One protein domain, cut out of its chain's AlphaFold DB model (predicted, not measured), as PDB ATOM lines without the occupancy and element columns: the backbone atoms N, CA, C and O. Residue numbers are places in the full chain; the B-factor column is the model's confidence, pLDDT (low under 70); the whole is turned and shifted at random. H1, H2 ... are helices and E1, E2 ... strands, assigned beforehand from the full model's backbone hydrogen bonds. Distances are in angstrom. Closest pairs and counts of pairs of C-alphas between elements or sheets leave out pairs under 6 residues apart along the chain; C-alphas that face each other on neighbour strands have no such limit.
ATOM      1  N   SER A 396     172.868 133.471  91.017       49.41
ATOM      2  CA  SER A 396     171.419 133.373  90.795       49.41
ATOM      3  C   SER A 396     170.621 133.398  92.104       49.41
ATOM      4  O   SER A 396     169.606 134.094  92.196       49.41
ATOM      5  N   LEU A 397     171.077 132.660  93.122       43.78
ATOM      6  CA  LEU A 397     170.359 132.525  94.392       43.78
ATOM      7  C   LEU A 397     170.392 133.828  95.213       43.78
ATOM      8  O   LEU A 397     169.345 134.296  95.663       43.78
ATOM      9  N   ALA A 398     171.565 134.462  95.318       50.34
ATOM     10  CA  ALA A 398     171.730 135.741  96.016       50.34
ATOM     11  C   ALA A 398     170.886 136.867  95.387       50.34
ATOM     12  O   ALA A 398     170.287 137.683  96.093       50.34
ATOM     13  N   ASN A 399     170.769 136.872  94.054       60.19
ATOM     14  CA  ASN A 399     169.959 137.852  93.331       60.19
ATOM     15  C   ASN A 399     168.456 137.646  93.568       60.19
ATOM     16  O   ASN A 399     167.707 138.622  93.625       60.19
ATOM     17  N   HIS A 400     168.010 136.399  93.748       57.38
ATOM     18  CA  HIS A 400     166.611 136.085  94.039       57.38
ATOM     19  C   HIS A 400     166.187 136.575  95.430       57.38
ATOM     20  O   HIS A 400     165.119 137.179  95.569       57.38
ATOM     21  N   GLU A 401     167.014 136.357  96.454       63.62
ATOM     22  CA  GLU A 401     166.677 136.741  97.828       63.62
ATOM     23  C   GLU A 401     166.594 138.252  98.024       63.62
ATOM     24  O   GLU A 401     165.656 138.738  98.663       63.62
ATOM     25  N   GLY A 402     167.521 139.020  97.450       66.44
ATOM     26  CA  GLY A 402     167.477 140.469  97.621       66.44
ATOM     27  C   GLY A 402     166.314 141.117  96.848       66.44
ATOM     28  O   GLY A 402     165.698 142.062  97.340       66.44
ATOM     29  N   LEU A 403     165.923 140.561  95.695       65.94
ATOM     30  CA  LEU A 403     164.757 141.026  94.932       65.94
ATOM     31  C   LEU A 403     163.465 140.765  95.724       65.94
ATOM     32  O   LEU A 403     162.602 141.636  95.850       65.94
ATOM     33  N   ILE A 404     163.384 139.592  96.362       68.38
ATOM     34  CA  ILE A 404     162.333 139.261  97.325       68.38
ATOM     35  C   ILE A 404     162.370 140.214  98.526       68.38
ATOM     36  O   ILE A 404     161.309 140.626  98.988       68.38
ATOM     37  N   ALA A 405     163.541 140.594  99.041       72.00
ATOM     38  CA  ALA A 405     163.660 141.518 100.170       72.00
ATOM     39  C   ALA A 405     163.163 142.931  99.823       72.00
ATOM     40  O   ALA A 405     162.401 143.513 100.596       72.00
ATOM     41  N   ILE A 406     163.507 143.450  98.641       72.19
ATOM     42  CA  ILE A 406     162.988 144.726  98.126       72.19
ATOM     43  C   ILE A 406     161.475 144.663  98.001       72.19
ATOM     44  O   ILE A 406     160.774 145.534  98.513       72.19
ATOM     45  N   PHE A 407     160.957 143.612  97.371       77.88
ATOM     46  CA  PHE A 407     159.522 143.433  97.218       77.88
ATOM     47  C   PHE A 407     158.815 143.265  98.560       77.88
ATOM     48  O   PHE A 407     157.779 143.884  98.769       77.88
ATOM     49  N   ARG A 408     159.389 142.536  99.519       75.69
ATOM     50  CA  ARG A 408     158.863 142.460 100.888       75.69
ATOM     51  C   ARG A 408     158.862 143.824 101.563       75.69
ATOM     52  O   ARG A 408     157.886 144.129 102.232       75.69
ATOM     53  N   ASN A 409     159.897 144.647 101.398       77.56
ATOM     54  CA  ASN A 409     159.919 146.000 101.957       77.56
ATOM     55  C   ASN A 409     158.875 146.904 101.306       77.56
ATOM     56  O   ASN A 409     158.181 147.632 102.011       77.56
ATOM     57  N   ILE A 410     158.713 146.820  99.985       76.38
ATOM     58  CA  ILE A 410     157.660 147.538  99.268       76.38
ATOM     59  C   ILE A 410     156.292 147.103  99.808       76.38
ATOM     60  O   ILE A 410     155.492 147.945 100.193       76.38
ATOM     61  N   VAL A 411     156.022 145.801  99.923       70.69
ATOM     62  CA  VAL A 411     154.697 145.345 100.361       70.69
ATOM     63  C   VAL A 411     154.452 145.580 101.857       70.69
ATOM     64  O   VAL A 411     153.368 146.033 102.215       70.69
ATOM     65  N   LYS A 412     155.451 145.392 102.732       76.56
ATOM     66  CA  LYS A 412     155.357 145.749 104.165       76.56
ATOM     67  C   LYS A 412     155.023 147.227 104.359       76.56
ATOM     68  O   LYS A 412     154.245 147.569 105.243       76.56
ATOM     69  N   ASN A 413     155.565 148.083 103.498       74.69
ATOM     70  CA  ASN A 413     155.291 149.514 103.495       74.69
ATOM     71  C   ASN A 413     154.099 149.888 102.599       74.69
ATOM     72  O   ASN A 413     153.860 151.067 102.368       74.69
ATOM     73  N   GLY A 414     153.317 148.924 102.102       64.94
ATOM     74  CA  GLY A 414     152.240 149.152 101.132       64.94
ATOM     75  C   GLY A 414     151.246 150.243 101.543       64.94
ATOM     76  O   GLY A 414     150.814 151.024 100.698       64.94
ATOM     77  N   ASN A 415     150.958 150.365 102.842       63.69
ATOM     78  CA  ASN A 415     150.062 151.396 103.376       63.69
ATOM     79  C   ASN A 415     150.688 152.805 103.417       63.69
ATOM     80  O   ASN A 415     149.957 153.792 103.452       63.69
ATOM     81  N   SER A 416     152.019 152.919 103.413       73.56
ATOM     82  CA  SER A 416     152.742 154.199 103.373       73.56
ATOM     83  C   SER A 416     153.233 154.569 101.970       73.56
ATOM     84  O   SER A 416     153.552 155.734 101.711       73.56
ATOM     85  N   LEU A 417     153.256 153.612 101.039       78.06
ATOM     86  CA  LEU A 417     153.661 153.843  99.659       78.06
ATOM     87  C   LEU A 417     152.620 154.657  98.894       78.06
ATOM     88  O   LEU A 417     151.456 154.285  98.753       78.06
ATOM     89  N   ARG A 418     153.079 155.770  98.322       82.62
ATOM     90  CA  ARG A 418     152.283 156.602  97.419       82.62
ATOM     91  C   ARG A 418     152.584 156.241  95.960       82.62
ATOM     92  O   ARG A 418     153.724 155.885  95.650       82.62
ATOM     93  N   PRO A 419     151.605 156.363  95.046       82.69
ATOM     94  CA  PRO A 419     151.873 156.331  93.610       82.69
ATOM     95  C   PRO A 419     153.036 157.260  93.242       82.69
ATOM     96  O   PRO A 419     153.088 158.401  93.700       82.69
ATOM     97  N   GLY A 420     153.973 156.763  92.437       77.50
ATOM     98  CA  GLY A 420     155.194 157.475  92.055       77.50
ATOM     99  C   GLY A 420     156.394 157.227  92.969       77.50
ATOM    100  O   GLY A 420     157.479 157.721  92.666       77.50
ATOM    101  N   HIS A 421     156.250 156.448  94.048       87.06
ATOM    102  CA  HIS A 421     157.399 156.056  94.860       87.06
ATOM    103  C   HIS A 421     158.388 155.241  94.017       87.06
ATOM    104  O   HIS A 421     158.032 154.221  93.415       87.06
ATOM    105  N   ARG A 422     159.628 155.728  93.953       83.56
ATOM    106  CA  ARG A 422     160.703 155.172  93.137       83.56
ATOM    107  C   ARG A 422     161.740 154.543  94.050       83.56
ATOM    108  O   ARG A 422     162.312 155.228  94.891       83.56
ATOM    109  N   VAL A 423     162.000 153.260  93.842       83.00
ATOM    110  CA  VAL A 423     163.091 152.544  94.498       83.00
ATOM    111  C   VAL A 423     164.187 152.366  93.454       83.00
ATOM    112  O   VAL A 423     164.023 151.616  92.488       83.00
ATOM    113  N   GLN A 424     165.272 153.125  93.602       81.88
ATOM    114  CA  GLN A 424     166.475 152.908  92.805       81.88
ATOM    115  C   GLN A 424     167.227 151.717  93.384       81.88
ATOM    116  O   GLN A 424     167.511 151.669  94.581       81.88
ATOM    117  N   LEU A 425     167.522 150.747  92.527       76.00
ATOM    118  CA  LEU A 425     168.323 149.592  92.875       76.00
ATOM    119  C   LEU A 425     169.745 149.936  92.448       76.00
ATOM    120  O   LEU A 425     170.086 149.837  91.272       76.00
ATOM    121  N   HIS A 426     170.520 150.495  93.379       64.06
ATOM    122  CA  HIS A 426     171.859 150.993  93.082       64.06
ATOM    123  C   HIS A 426     172.728 149.893  92.453       64.06
ATOM    124  O   HIS A 426     173.028 148.889  93.088       64.06
ATOM    125  N   ASN A 427     173.166 150.139  91.218       50.19
ATOM    126  CA  ASN A 427     174.453 149.666  90.727       50.19
ATOM    127  C   ASN A 427     175.493 150.695  91.165       50.19
ATOM    128  O   ASN A 427     175.269 151.894  90.968       50.19
ATOM    129  N   SER A 461     174.256 144.569  95.237       65.12
ATOM    130  CA  SER A 461     173.282 143.549  94.882       65.12
ATOM    131  C   SER A 461     172.686 143.889  93.516       65.12
ATOM    132  O   SER A 461     171.918 144.846  93.398       65.12
ATOM    133  N   ILE A 462     173.039 143.116  92.492       74.50
ATOM    134  CA  ILE A 462     172.472 143.243  91.150       74.50
ATOM    135  C   ILE A 462     171.180 142.426  91.080       74.50
ATOM    136  O   ILE A 462     171.182 141.217  91.288       74.50
ATOM    137  N   TYR A 463     170.067 143.066  90.736       77.69
ATOM    138  CA  TYR A 463     168.770 142.397  90.642       77.69
ATOM    139  C   TYR A 463     168.436 142.047  89.199       77.69
ATOM    140  O   TYR A 463     168.530 142.897  88.319       77.69
ATOM    141  N   PHE A 464     168.006 140.811  88.953       76.12
ATOM    142  CA  PHE A 464     167.628 140.339  87.621       76.12
ATOM    143  C   PHE A 464     166.187 139.845  87.604       76.12
ATOM    144  O   PHE A 464     165.767 139.129  88.510       76.12
ATOM    145  N   ASP A 465     165.446 140.193  86.553       74.44
ATOM    146  CA  ASP A 465     164.083 139.712  86.344       74.44
ATOM    147  C   ASP A 465     164.102 138.236  85.899       74.44
ATOM    148  O   ASP A 465     164.585 137.936  84.797       74.44
ATOM    149  N   PRO A 466     163.581 137.291  86.704       67.06
ATOM    150  CA  PRO A 466     163.528 135.889  86.307       67.06
ATOM    151  C   PRO A 466     162.540 135.647  85.156       67.06
ATOM    152  O   PRO A 466     162.661 134.653  84.452       67.06
ATOM    153  N   ILE A 467     161.574 136.540  84.923       71.62
ATOM    154  CA  ILE A 467     160.550 136.401  83.883       71.62
ATOM    155  C   ILE A 467     161.100 136.825  82.523       71.62
ATOM    156  O   ILE A 467     160.926 136.116  81.529       71.62
ATOM    157  N   VAL A 468     161.804 137.954  82.479       74.44
ATOM    158  CA  VAL A 468     162.307 138.548  81.233       74.44
ATOM    159  C   VAL A 468     163.788 138.222  81.046       74.44
ATOM    160  O   VAL A 468     164.651 139.092  81.031       74.44
ATOM    161  N   CYS A 469     164.097 136.932  80.890       75.31
ATOM    162  CA  CYS A 469     165.419 136.447  80.469       75.31
ATOM    163  C   CYS A 469     166.617 136.944  81.310       75.31
ATOM    164  O   CYS A 469     167.701 137.113  80.751       75.31
ATOM    165  N   HIS A 470     166.455 137.149  82.620       77.56
ATOM    166  CA  HIS A 470     167.501 137.714  83.480       77.56
ATOM    167  C   HIS A 470     167.958 139.105  83.018       77.56
ATOM    168  O   HIS A 470     169.150 139.403  83.021       77.56
ATOM    169  N   GLN A 471     167.031 139.960  82.581       84.44
ATOM    170  CA  GLN A 471     167.346 141.364  82.336       84.44
ATOM    171  C   GLN A 471     167.548 142.078  83.676       84.44
ATOM    172  O   GLN A 471     166.798 141.859  84.630       84.44
ATOM    173  N   GLN A 472     168.601 142.890  83.769       88.88
ATOM    174  CA  GLN A 472     168.920 143.596  85.003       88.88
ATOM    175  C   GLN A 472     167.865 144.668  85.292       88.88
ATOM    176  O   GLN A 472     167.607 145.529  84.455       88.88
ATOM    177  N   ILE A 473     167.318 144.653  86.505       91.44
ATOM    178  CA  ILE A 473     166.398 145.671  87.005       91.44
ATOM    179  C   ILE A 473     167.215 146.770  87.687       91.44
ATOM    180  O   ILE A 473     167.831 146.541  88.726       91.44
ATOM    181  N   SER A 474     167.204 147.974  87.115       93.50
ATOM    182  CA  SER A 474     167.847 149.162  87.695       93.50
ATOM    183  C   SER A 474     166.910 149.924  88.636       93.50
ATOM    184  O   SER A 474     167.328 150.526  89.623       93.50
ATOM    185  N   THR A 475     165.615 149.939  88.319       93.75
ATOM    186  CA  THR A 475     164.619 150.749  89.023       93.75
ATOM    187  C   THR A 475     163.306 149.991  89.113       93.75
ATOM    188  O   THR A 475     162.858 149.403  88.131       93.75
ATOM    189  N   ALA A 476     162.645 150.080  90.266       93.81
ATOM    190  CA  ALA A 476     161.246 149.710  90.431       93.81
ATOM    191  C   ALA A 476     160.421 150.951  90.815       93.81
ATOM    192  O   ALA A 476     160.776 151.688  91.738       93.81
ATOM    193  N   VAL A 477     159.321 151.201  90.105       94.81
ATOM    194  CA  VAL A 477     158.419 152.335  90.354       94.81
ATOM    195  C   VAL A 477     157.036 151.818  90.707       94.81
ATOM    196  O   VAL A 477     156.406 151.113  89.920       94.81
ATOM    197  N   VAL A 478     156.530 152.218  91.872       96.62
ATOM    198  CA  VAL A 478     155.155 151.926  92.282       96.62
ATOM    199  C   VAL A 478     154.209 152.824  91.494       96.62
ATOM    200  O   VAL A 478     154.170 154.039  91.696       96.62
ATOM    201  N   ARG A 479     153.424 152.238  90.591       96.94
ATOM    202  CA  ARG A 479     152.453 152.978  89.776       96.94
ATOM    203  C   ARG A 479     151.129 153.167  90.483       96.94
ATOM    204  O   ARG A 479     150.547 154.247  90.424       96.94
ATOM    205  N   LYS A 480     150.641 152.121  91.145       96.75
ATOM    206  CA  LYS A 480     149.320 152.128  91.771       96.75
ATOM    207  C   LYS A 480     149.269 151.136  92.919       96.75
ATOM    208  O   LYS A 480     149.765 150.024  92.791       96.75
ATOM    209  N   VAL A 481     148.596 151.517  93.998       96.19
ATOM    210  CA  VAL A 481     148.173 150.589  95.053       96.19
ATOM    211  C   VAL A 481     146.675 150.350  94.873       96.19
ATOM    212  O   VAL A 481     145.890 151.301  94.785       96.19
ATOM    213  N   PHE A 482     146.270 149.094  94.715       95.62
ATOM    214  CA  PHE A 482     144.872 148.722  94.528       95.62
ATOM    215  C   PHE A 482     144.124 148.773  95.863       95.62
ATOM    216  O   PHE A 482     144.622 148.317  96.886       95.62
ATOM    217  N   ARG A 483     142.890 149.294  95.842       95.19
ATOM    218  CA  ARG A 483     142.012 149.399  97.019       95.19
ATOM    219  C   ARG A 483     141.276 148.082  97.300       95.19
ATOM    220  O   ARG A 483     140.050 148.048  97.275       95.19
ATOM    221  N   SER A 484     142.007 146.992  97.495       93.75
ATOM    222  CA  SER A 484     141.442 145.762  98.066       93.75
ATOM    223  C   SER A 484     142.009 145.538  99.466       93.75
ATOM    224  O   SER A 484     142.989 146.178  99.836       93.75
ATOM    225  N   SER A 485     141.409 144.640 100.249       91.56
ATOM    226  CA  SER A 485     141.872 144.324 101.609       91.56
ATOM    227  C   SER A 485     143.336 143.868 101.660       91.56
ATOM    228  O   SER A 485     144.027 144.144 102.631       91.56
ATOM    229  N   ALA A 486     143.817 143.211 100.601       89.44
ATOM    230  CA  ALA A 486     145.202 142.759 100.469       89.44
ATOM    231  C   ALA A 486     146.168 143.842  99.938       89.44
ATOM    232  O   ALA A 486     147.343 143.547  99.727       89.44
ATOM    233  N   CYS A 487     145.674 145.050  99.636       95.75
ATOM    234  CA  CYS A 487     146.421 146.178  99.066       95.75
ATOM    235  C   CYS A 487     147.478 145.812  97.988       95.75
ATOM    236  O   CYS A 487     148.644 146.182  98.143       95.75
ATOM    237  N   PRO A 488     147.132 145.102  96.889       95.62
ATOM    238  CA  PRO A 488     148.105 144.748  95.861       95.62
ATOM    239  C   PRO A 488     148.786 145.985  95.266       95.62
ATOM    240  O   PRO A 488     148.148 147.018  95.054       95.62
ATOM    241  N   VAL A 489     150.067 145.864  94.933       96.00
ATOM    242  CA  VAL A 489     150.896 146.961  94.427       96.00
ATOM    243  C   VAL A 489     151.272 146.689  92.974       96.00
ATOM    244  O   VAL A 489     151.908 145.684  92.674       96.00
ATOM    245  N   TRP A 490     150.897 147.585  92.065       96.56
ATOM    246  CA  TRP A 490     151.372 147.579  90.684       96.56
ATOM    247  C   TRP A 490     152.717 148.295  90.592       96.56
ATOM    248  O   TRP A 490     152.828 149.481  90.926       96.56
ATOM    249  N   ILE A 491     153.720 147.568  90.118       96.06
ATOM    250  CA  ILE A 491     155.094 148.022  89.963       96.06
ATOM    251  C   ILE A 491     155.495 147.904  88.500       96.06
ATOM    252  O   ILE A 491     155.222 146.900  87.844       96.06
ATOM    253  N   GLU A 492     156.180 148.927  88.011       96.62
ATOM    254  CA  GLU A 492     156.922 148.863  86.759       96.62
ATOM    255  C   GLU A 492     158.413 148.765  87.052       96.62
ATOM    256  O   GLU A 492     158.941 149.521  87.872       96.62
ATOM    257  N   THR A 493     159.081 147.833  86.385       94.31
ATOM    258  CA  THR A 493     160.527 147.637  86.471       94.31
ATOM    259  C   THR A 493     161.198 148.191  85.223       94.31
ATOM    260  O   THR A 493     160.649 148.111  84.123       94.31
ATOM    261  N   TYR A 494     162.383 148.767  85.400       94.00
ATOM    262  CA  TYR A 494     163.144 149.417  84.337       94.00
ATOM    263  C   TYR A 494     164.554 148.849  84.250       94.00
ATOM    264  O   TYR A 494     165.140 148.505  85.280       94.00
ATOM    265  N   ASP A 495     165.106 148.799  83.040       93.56
ATOM    266  CA  ASP A 495     166.516 148.479  82.812       93.56
ATOM    267  C   ASP A 495     167.420 149.696  83.055       93.56
ATOM    268  O   ASP A 495     166.973 150.766  83.482       93.56
ATOM    269  N   CYS A 496     168.727 149.527  82.851       91.62
ATOM    270  CA  CYS A 496     169.702 150.612  82.962       91.62
ATOM    271  C   CYS A 496     169.419 151.777  81.999       91.62
ATOM    272  O   CYS A 496     169.709 152.922  82.340       91.62
ATOM    273  N   ASP A 497     168.781 151.497  80.864       93.81
ATOM    274  CA  ASP A 497     168.456 152.462  79.813       93.81
ATOM    275  C   ASP A 497     167.081 153.124  80.025       93.81
ATOM    276  O   ASP A 497     166.597 153.852  79.160       93.81
ATOM    277  N   GLN A 498     166.453 152.908  81.190       93.81
ATOM    278  CA  GLN A 498     165.119 153.414  81.540       93.81
ATOM    279  C   GLN A 498     163.993 152.894  80.628       93.81
ATOM    280  O   GLN A 498     162.919 153.498  80.564       93.81
ATOM    281  N   ASN A 499     164.185 151.751  79.971       94.25
ATOM    282  CA  ASN A 499     163.106 151.053  79.284       94.25
ATOM    283  C   ASN A 499     162.329 150.195  80.279       94.25
ATOM    284  O   ASN A 499     162.912 149.547  81.148       94.25
ATOM    285  N   VAL A 500     161.005 150.157  80.131       93.56
ATOM    286  CA  VAL A 500     160.148 149.275  80.932       93.56
ATOM    287  C   VAL A 500     160.426 147.824  80.540       93.56
ATOM    288  O   VAL A 500     160.203 147.443  79.393       93.56
ATOM    289  N   ILE A 501     160.881 147.017  81.499       93.44
ATOM    290  CA  ILE A 501     161.129 145.581  81.314       93.44
ATOM    291  C   ILE A 501     159.845 144.798  81.586       93.44
ATOM    292  O   ILE A 501     159.410 143.994  80.763       93.44
ATOM    293  N   ALA A 502     159.232 145.034  82.749       91.75
ATOM    294  CA  ALA A 502     158.058 144.301  83.187       91.75
ATOM    295  C   ALA A 502     157.091 145.181  83.981       91.75
ATOM    296  O   ALA A 502     157.450 146.174  84.618       91.75
ATOM    297  N   GLN A 503     155.826 144.772  83.947       94.62
ATOM    298  CA  GLN A 503     154.757 145.331  84.757       94.62
ATOM    299  C   GLN A 503     154.202 144.205  85.619       94.62
ATOM    300  O   GLN A 503     153.649 143.237  85.099       94.62
ATOM    301  N   VAL A 504     154.372 144.312  86.934       93.31
ATOM    302  CA  VAL A 504     154.030 143.240  87.872       93.31
ATOM    303  C   VAL A 504     153.075 143.744  88.941       93.31
ATOM    304  O   VAL A 504     153.160 144.888  89.387       93.31
ATOM    305  N   ILE A 505     152.151 142.883  89.362       94.94
ATOM    306  CA  ILE A 505     151.302 143.131  90.527       94.94
ATOM    307  C   ILE A 505     151.827 142.261  91.660       94.94
ATOM    308  O   ILE A 505     151.781 141.035  91.578       94.94
ATOM    309  N   LEU A 506     152.308 142.898  92.721       93.25
ATOM    310  CA  LEU A 506     152.690 142.218  93.948       93.25
ATOM    311  C   LEU A 506     151.503 142.157  94.893       93.25
ATOM    312  O   LEU A 506     150.871 143.172  95.184       93.25
ATOM    313  N   LYS A 507     151.218 140.963  95.398       94.00
ATOM    314  CA  LYS A 507     150.141 140.712  96.350       94.00
ATOM    315  C   LYS A 507     150.694 139.873  97.496       94.00
ATOM    316  O   LYS A 507     151.343 138.862  97.250       94.00
ATOM    317  N   GLN A 508     150.449 140.300  98.731       90.69
ATOM    318  CA  GLN A 508     150.817 139.558  99.938       90.69
ATOM    319  C   GLN A 508     149.554 139.042 100.630       90.69
ATOM    320  O   GLN A 508     148.515 139.693 100.594       90.69
ATOM    321  N   GLY A 509     149.662 137.874 101.265       88.44
ATOM    322  CA  GLY A 509     148.618 137.307 102.122       88.44
ATOM    323  C   GLY A 509     147.752 136.230 101.469       88.44
ATOM    324  O   GLY A 509     147.217 135.398 102.191       88.44
ATOM    325  N   ASP A 510     147.688 136.176 100.137       92.00
ATOM    326  CA  ASP A 510     146.896 135.169  99.421       92.00
ATOM    327  C   ASP A 510     147.767 134.085  98.778       92.00
ATOM    328  O   ASP A 510     148.820 134.357  98.197       92.00
ATOM    329  N   ASP A 511     147.280 132.845  98.830       91.62
ATOM    330  CA  ASP A 511     147.853 131.719  98.098       91.62
ATOM    331  C   ASP A 511     147.424 131.753  96.624       91.62
ATOM    332  O   ASP A 511     146.350 131.272  96.251       91.62
ATOM    333  N   LEU A 512     148.302 132.285  95.773       91.69
ATOM    334  CA  LEU A 512     148.063 132.426  94.334       91.69
ATOM    335  C   LEU A 512     148.087 131.101  93.557       91.69
ATOM    336  O   LEU A 512     147.872 131.111  92.346       91.69
ATOM    337  N   ARG A 513     148.333 129.946  94.195       89.88
ATOM    338  CA  ARG A 513     148.346 128.648  93.492       89.88
ATOM    339  C   ARG A 513     146.986 128.314  92.879       89.88
ATOM    340  O   ARG A 513     146.936 127.732  91.798       89.88
ATOM    341  N   LYS A 514     145.888 128.710  93.534       90.00
ATOM    342  CA  LYS A 514     144.528 128.521  93.003       90.00
ATOM    343  C   LYS A 514     144.291 129.391  91.771       90.00
ATOM    344  O   LYS A 514     143.867 128.875  90.741       90.00
ATOM    345  N   ASP A 515     144.628 130.676  91.848       92.06
ATOM    346  CA  ASP A 515     144.550 131.605  90.717       92.06
ATOM    347  C   ASP A 515     145.420 131.137  89.540       92.06
ATOM    348  O   ASP A 515     144.967 131.136  88.396       92.06
ATOM    349  N   ALA A 516     146.638 130.660  89.815       84.12
ATOM    350  CA  ALA A 516     147.544 130.116  88.806       84.12
ATOM    351  C   ALA A 516     146.966 128.869  88.116       84.12
ATOM    352  O   ALA A 516     147.011 128.776  86.890       84.12
ATOM    353  N   ALA A 517     146.370 127.940  88.873       83.88
ATOM    354  CA  ALA A 517     145.711 126.762  88.308       83.88
ATOM    355  C   ALA A 517     144.513 127.143  87.420       83.88
ATOM    356  O   ALA A 517     144.331 126.581  86.341       83.88
ATOM    357  N   VAL A 518     143.725 128.139  87.834       91.94
ATOM    358  CA  VAL A 518     142.611 128.663  87.031       91.94
ATOM    359  C   VAL A 518     143.122 129.340  85.754       91.94
ATOM    360  O   VAL A 518     142.581 129.094  84.676       91.94
ATOM    361  N   MET A 519     144.189 130.141  85.832       89.62
ATOM    362  CA  MET A 519     144.827 130.741  84.653       89.62
ATOM    363  C   MET A 519     145.359 129.685  83.687       89.62
ATOM    364  O   MET A 519     145.152 129.803  82.479       89.62
ATOM    365  N   PHE A 520     145.966 128.620  84.207       85.75
ATOM    366  CA  PHE A 520     146.411 127.493  83.397       85.75
ATOM    367  C   PHE A 520     145.237 126.799  82.690       85.75
ATOM    368  O   PHE A 520     145.315 126.523  81.495       85.75
ATOM    369  N   MET A 521     144.107 126.599  83.378       87.75
ATOM    370  CA  MET A 521     142.893 126.059  82.754       87.75
ATOM    371  C   MET A 521     142.372 126.958  81.627       87.75
ATOM    372  O   MET A 521     142.002 126.451  80.571       87.75
ATOM    373  N   PHE A 522     142.379 128.285  81.792       89.38
ATOM    374  CA  PHE A 522     141.998 129.199  80.708       89.38
ATOM    375  C   PHE A 522     142.951 129.131  79.515       89.38
ATOM    376  O   PHE A 522     142.485 129.143  78.377       89.38
ATOM    377  N   GLN A 523     144.259 129.023  79.752       84.25
ATOM    378  CA  GLN A 523     145.244 128.836  78.684       84.25
ATOM    379  C   GLN A 523     145.013 127.518  77.940       84.25
ATOM    380  O   GLN A 523     145.017 127.500  76.709       84.25
ATOM    381  N   LEU A 524     144.735 126.439  78.674       84.75
ATOM    382  CA  LEU A 524     144.403 125.140  78.102       84.75
ATOM    383  C   LEU A 524     143.112 125.207  77.280       84.75
ATOM    384  O   LEU A 524     143.082 124.729  76.148       84.75
ATOM    385  N   PHE A 525     142.056 125.836  77.801       85.38
ATOM    386  CA  PHE A 525     140.816 126.017  77.051       85.38
ATOM    387  C   PHE A 525     141.034 126.857  75.802       85.38
ATOM    388  O   PHE A 525     140.563 126.468  74.741       85.38
ATOM    389  N   PHE A 526     141.757 127.971  75.899       82.44
ATOM    390  CA  PHE A 526     142.076 128.806  74.744       82.44
ATOM    391  C   PHE A 526     142.821 128.004  73.676       82.44
ATOM    392  O   PHE A 526     142.457 128.049  72.504       82.44
ATOM    393  N   PHE A 527     143.804 127.204  74.087       83.19
ATOM    394  CA  PHE A 527     144.519 126.301  73.198       83.19
ATOM    395  C   PHE A 527     143.584 125.281  72.534       83.19
ATOM    396  O   PHE A 527     143.600 125.153  71.315       83.19
ATOM    397  N   ILE A 528     142.722 124.609  73.303       78.00
ATOM    398  CA  ILE A 528     141.726 123.655  72.785       78.00
ATOM    399  C   ILE A 528     140.775 124.347  71.799       78.00
ATOM    400  O   ILE A 528     140.537 123.831  70.709       78.00
ATOM    401  N   PHE A 529     140.254 125.526  72.142       79.88
ATOM    402  CA  PHE A 529     139.355 126.290  71.278       79.88
ATOM    403  C   PHE A 529     140.028 126.665  69.957       79.88
ATOM    404  O   PHE A 529     139.461 126.400  68.899       79.88
ATOM    405  N   CYS A 530     141.246 127.205  70.003       77.44
ATOM    406  CA  CYS A 530     142.019 127.528  68.804       77.44
ATOM    407  C   CYS A 530     142.396 126.275  67.995       77.44
ATOM    408  O   CYS A 530     142.454 126.332  66.771       77.44
ATOM    409  N   TYR A 531     142.627 125.135  68.652       74.25
ATOM    410  CA  TYR A 531     142.989 123.877  67.999       74.25
ATOM    411  C   TYR A 531     141.815 123.239  67.243       74.25
ATOM    412  O   TYR A 531     141.974 122.776  66.111       74.25
ATOM    413  N   PHE A 532     140.626 123.204  67.853       74.94
ATOM    414  CA  PHE A 532     139.448 122.572  67.251       74.94
ATOM    415  C   PHE A 532     138.696 123.478  66.283       74.94
ATOM    416  O   PHE A 532     137.940 122.981  65.446       74.94
ATOM    417  N   ASP A 533     138.916 124.788  66.344       68.94
ATOM    418  CA  ASP A 533     138.302 125.730  65.423       68.94
ATOM    419  C   ASP A 533     139.294 126.119  64.319       68.94
ATOM    420  O   ASP A 533     139.817 127.228  64.271       68.94
TER     421      ASP A 533
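Overview. This is residues 396 to 427 and 461 to 533 of the 537 residues of an uncharacterized protein of Reticulomyxa filosa (UniProt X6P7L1). A small compact body holds a strongly twisted sheet of four strands, E1, E4, E5 and E6, and a two-stranded hairpin, E2 and E3, with helix H1 reaching from E2 to the sheet; a second helix, H2, sticks out of this body as a long free arm. E3 runs on into E4 with a turn of 69 degrees, which joins the hairpin to the sheet. The printed part has 105 residues with two named helices and six named strands, in the order H1 E1 E2 E3 E4 E5 E6 H2, a mixed class of helices and strands. The larger sheet has the order E1 - E4 - E5 - E6 and both sheets are antiparallel. The whole is loose, with a radius of gyration of the C-alphas of 16.1 A, and elongated, spanning 50 by 33 by 25 A.

Along the chain. H1, residues 396 to 412, begins at C-alpha 396 (171.419, 133.373, 90.795) and is 24.3 A long. E1 is residues 422 to 424, E2 residues 463 to 465 and E3 residues 471 to 473. E4, residues 475 to 481, is 17.5 A long and begins at C-alpha 475 (164.619, 150.749, 89.023). E5, residues 489 to 494, is 16.1 A long, and E6, residues 500 to 506, is 16.6 A. H2, residues 513 to 532, is 28.4 A long and ends at C-alpha 532 (139.448, 122.572, 67.251).

Arrangement. In the larger sheet E1 and E6 are the edge strands. E4, E5 and E6 form a meander, each strand the antiparallel neighbour of the one before; E4 and E5 are a hairpin, and so are E5 and E6. N 423 and O 476 of E1 and E4 are 2.9 A apart, N 477 and O 492 of E4 and E5 2.8 A, and N 491 and O 504 of E5 and E6 2.8 A, each within hydrogen-bond range. In the hairpin of E2 and E3, N 473 and O 463 are within range at 2.8 A. The closest C-alphas of E3 and E5, those of Ile 473 and Tyr 494, are 5.6 A apart. The closest C-alphas of H1 and E2, those of Asn 399 and Tyr 463, are 5.4 A apart. H1 only grazes the larger sheet, with its residues 406 to 411. H2 is not on that sheet, and H1 and H2 are apart. In H1 and H2 every O i to N i+4 pair is within hydrogen-bond range.

Size, cuts and confidence. The two C-alphas farthest apart, those of His 426 and Asp 533, are 50.3 A apart. Residues 511 to 533, of which 513 to 532 belong to H2, stand free; the body without them spans 32 by 25 by 20 A. Residues 428 to 460 are not printed, and C-alphas 427 and 461 are 7.5 A apart across this cut. Of the links that are printed whole, none is long. The mean pLDDT of the printed part is 82.5; 16 residues are under 70, among them residues 396 to 404.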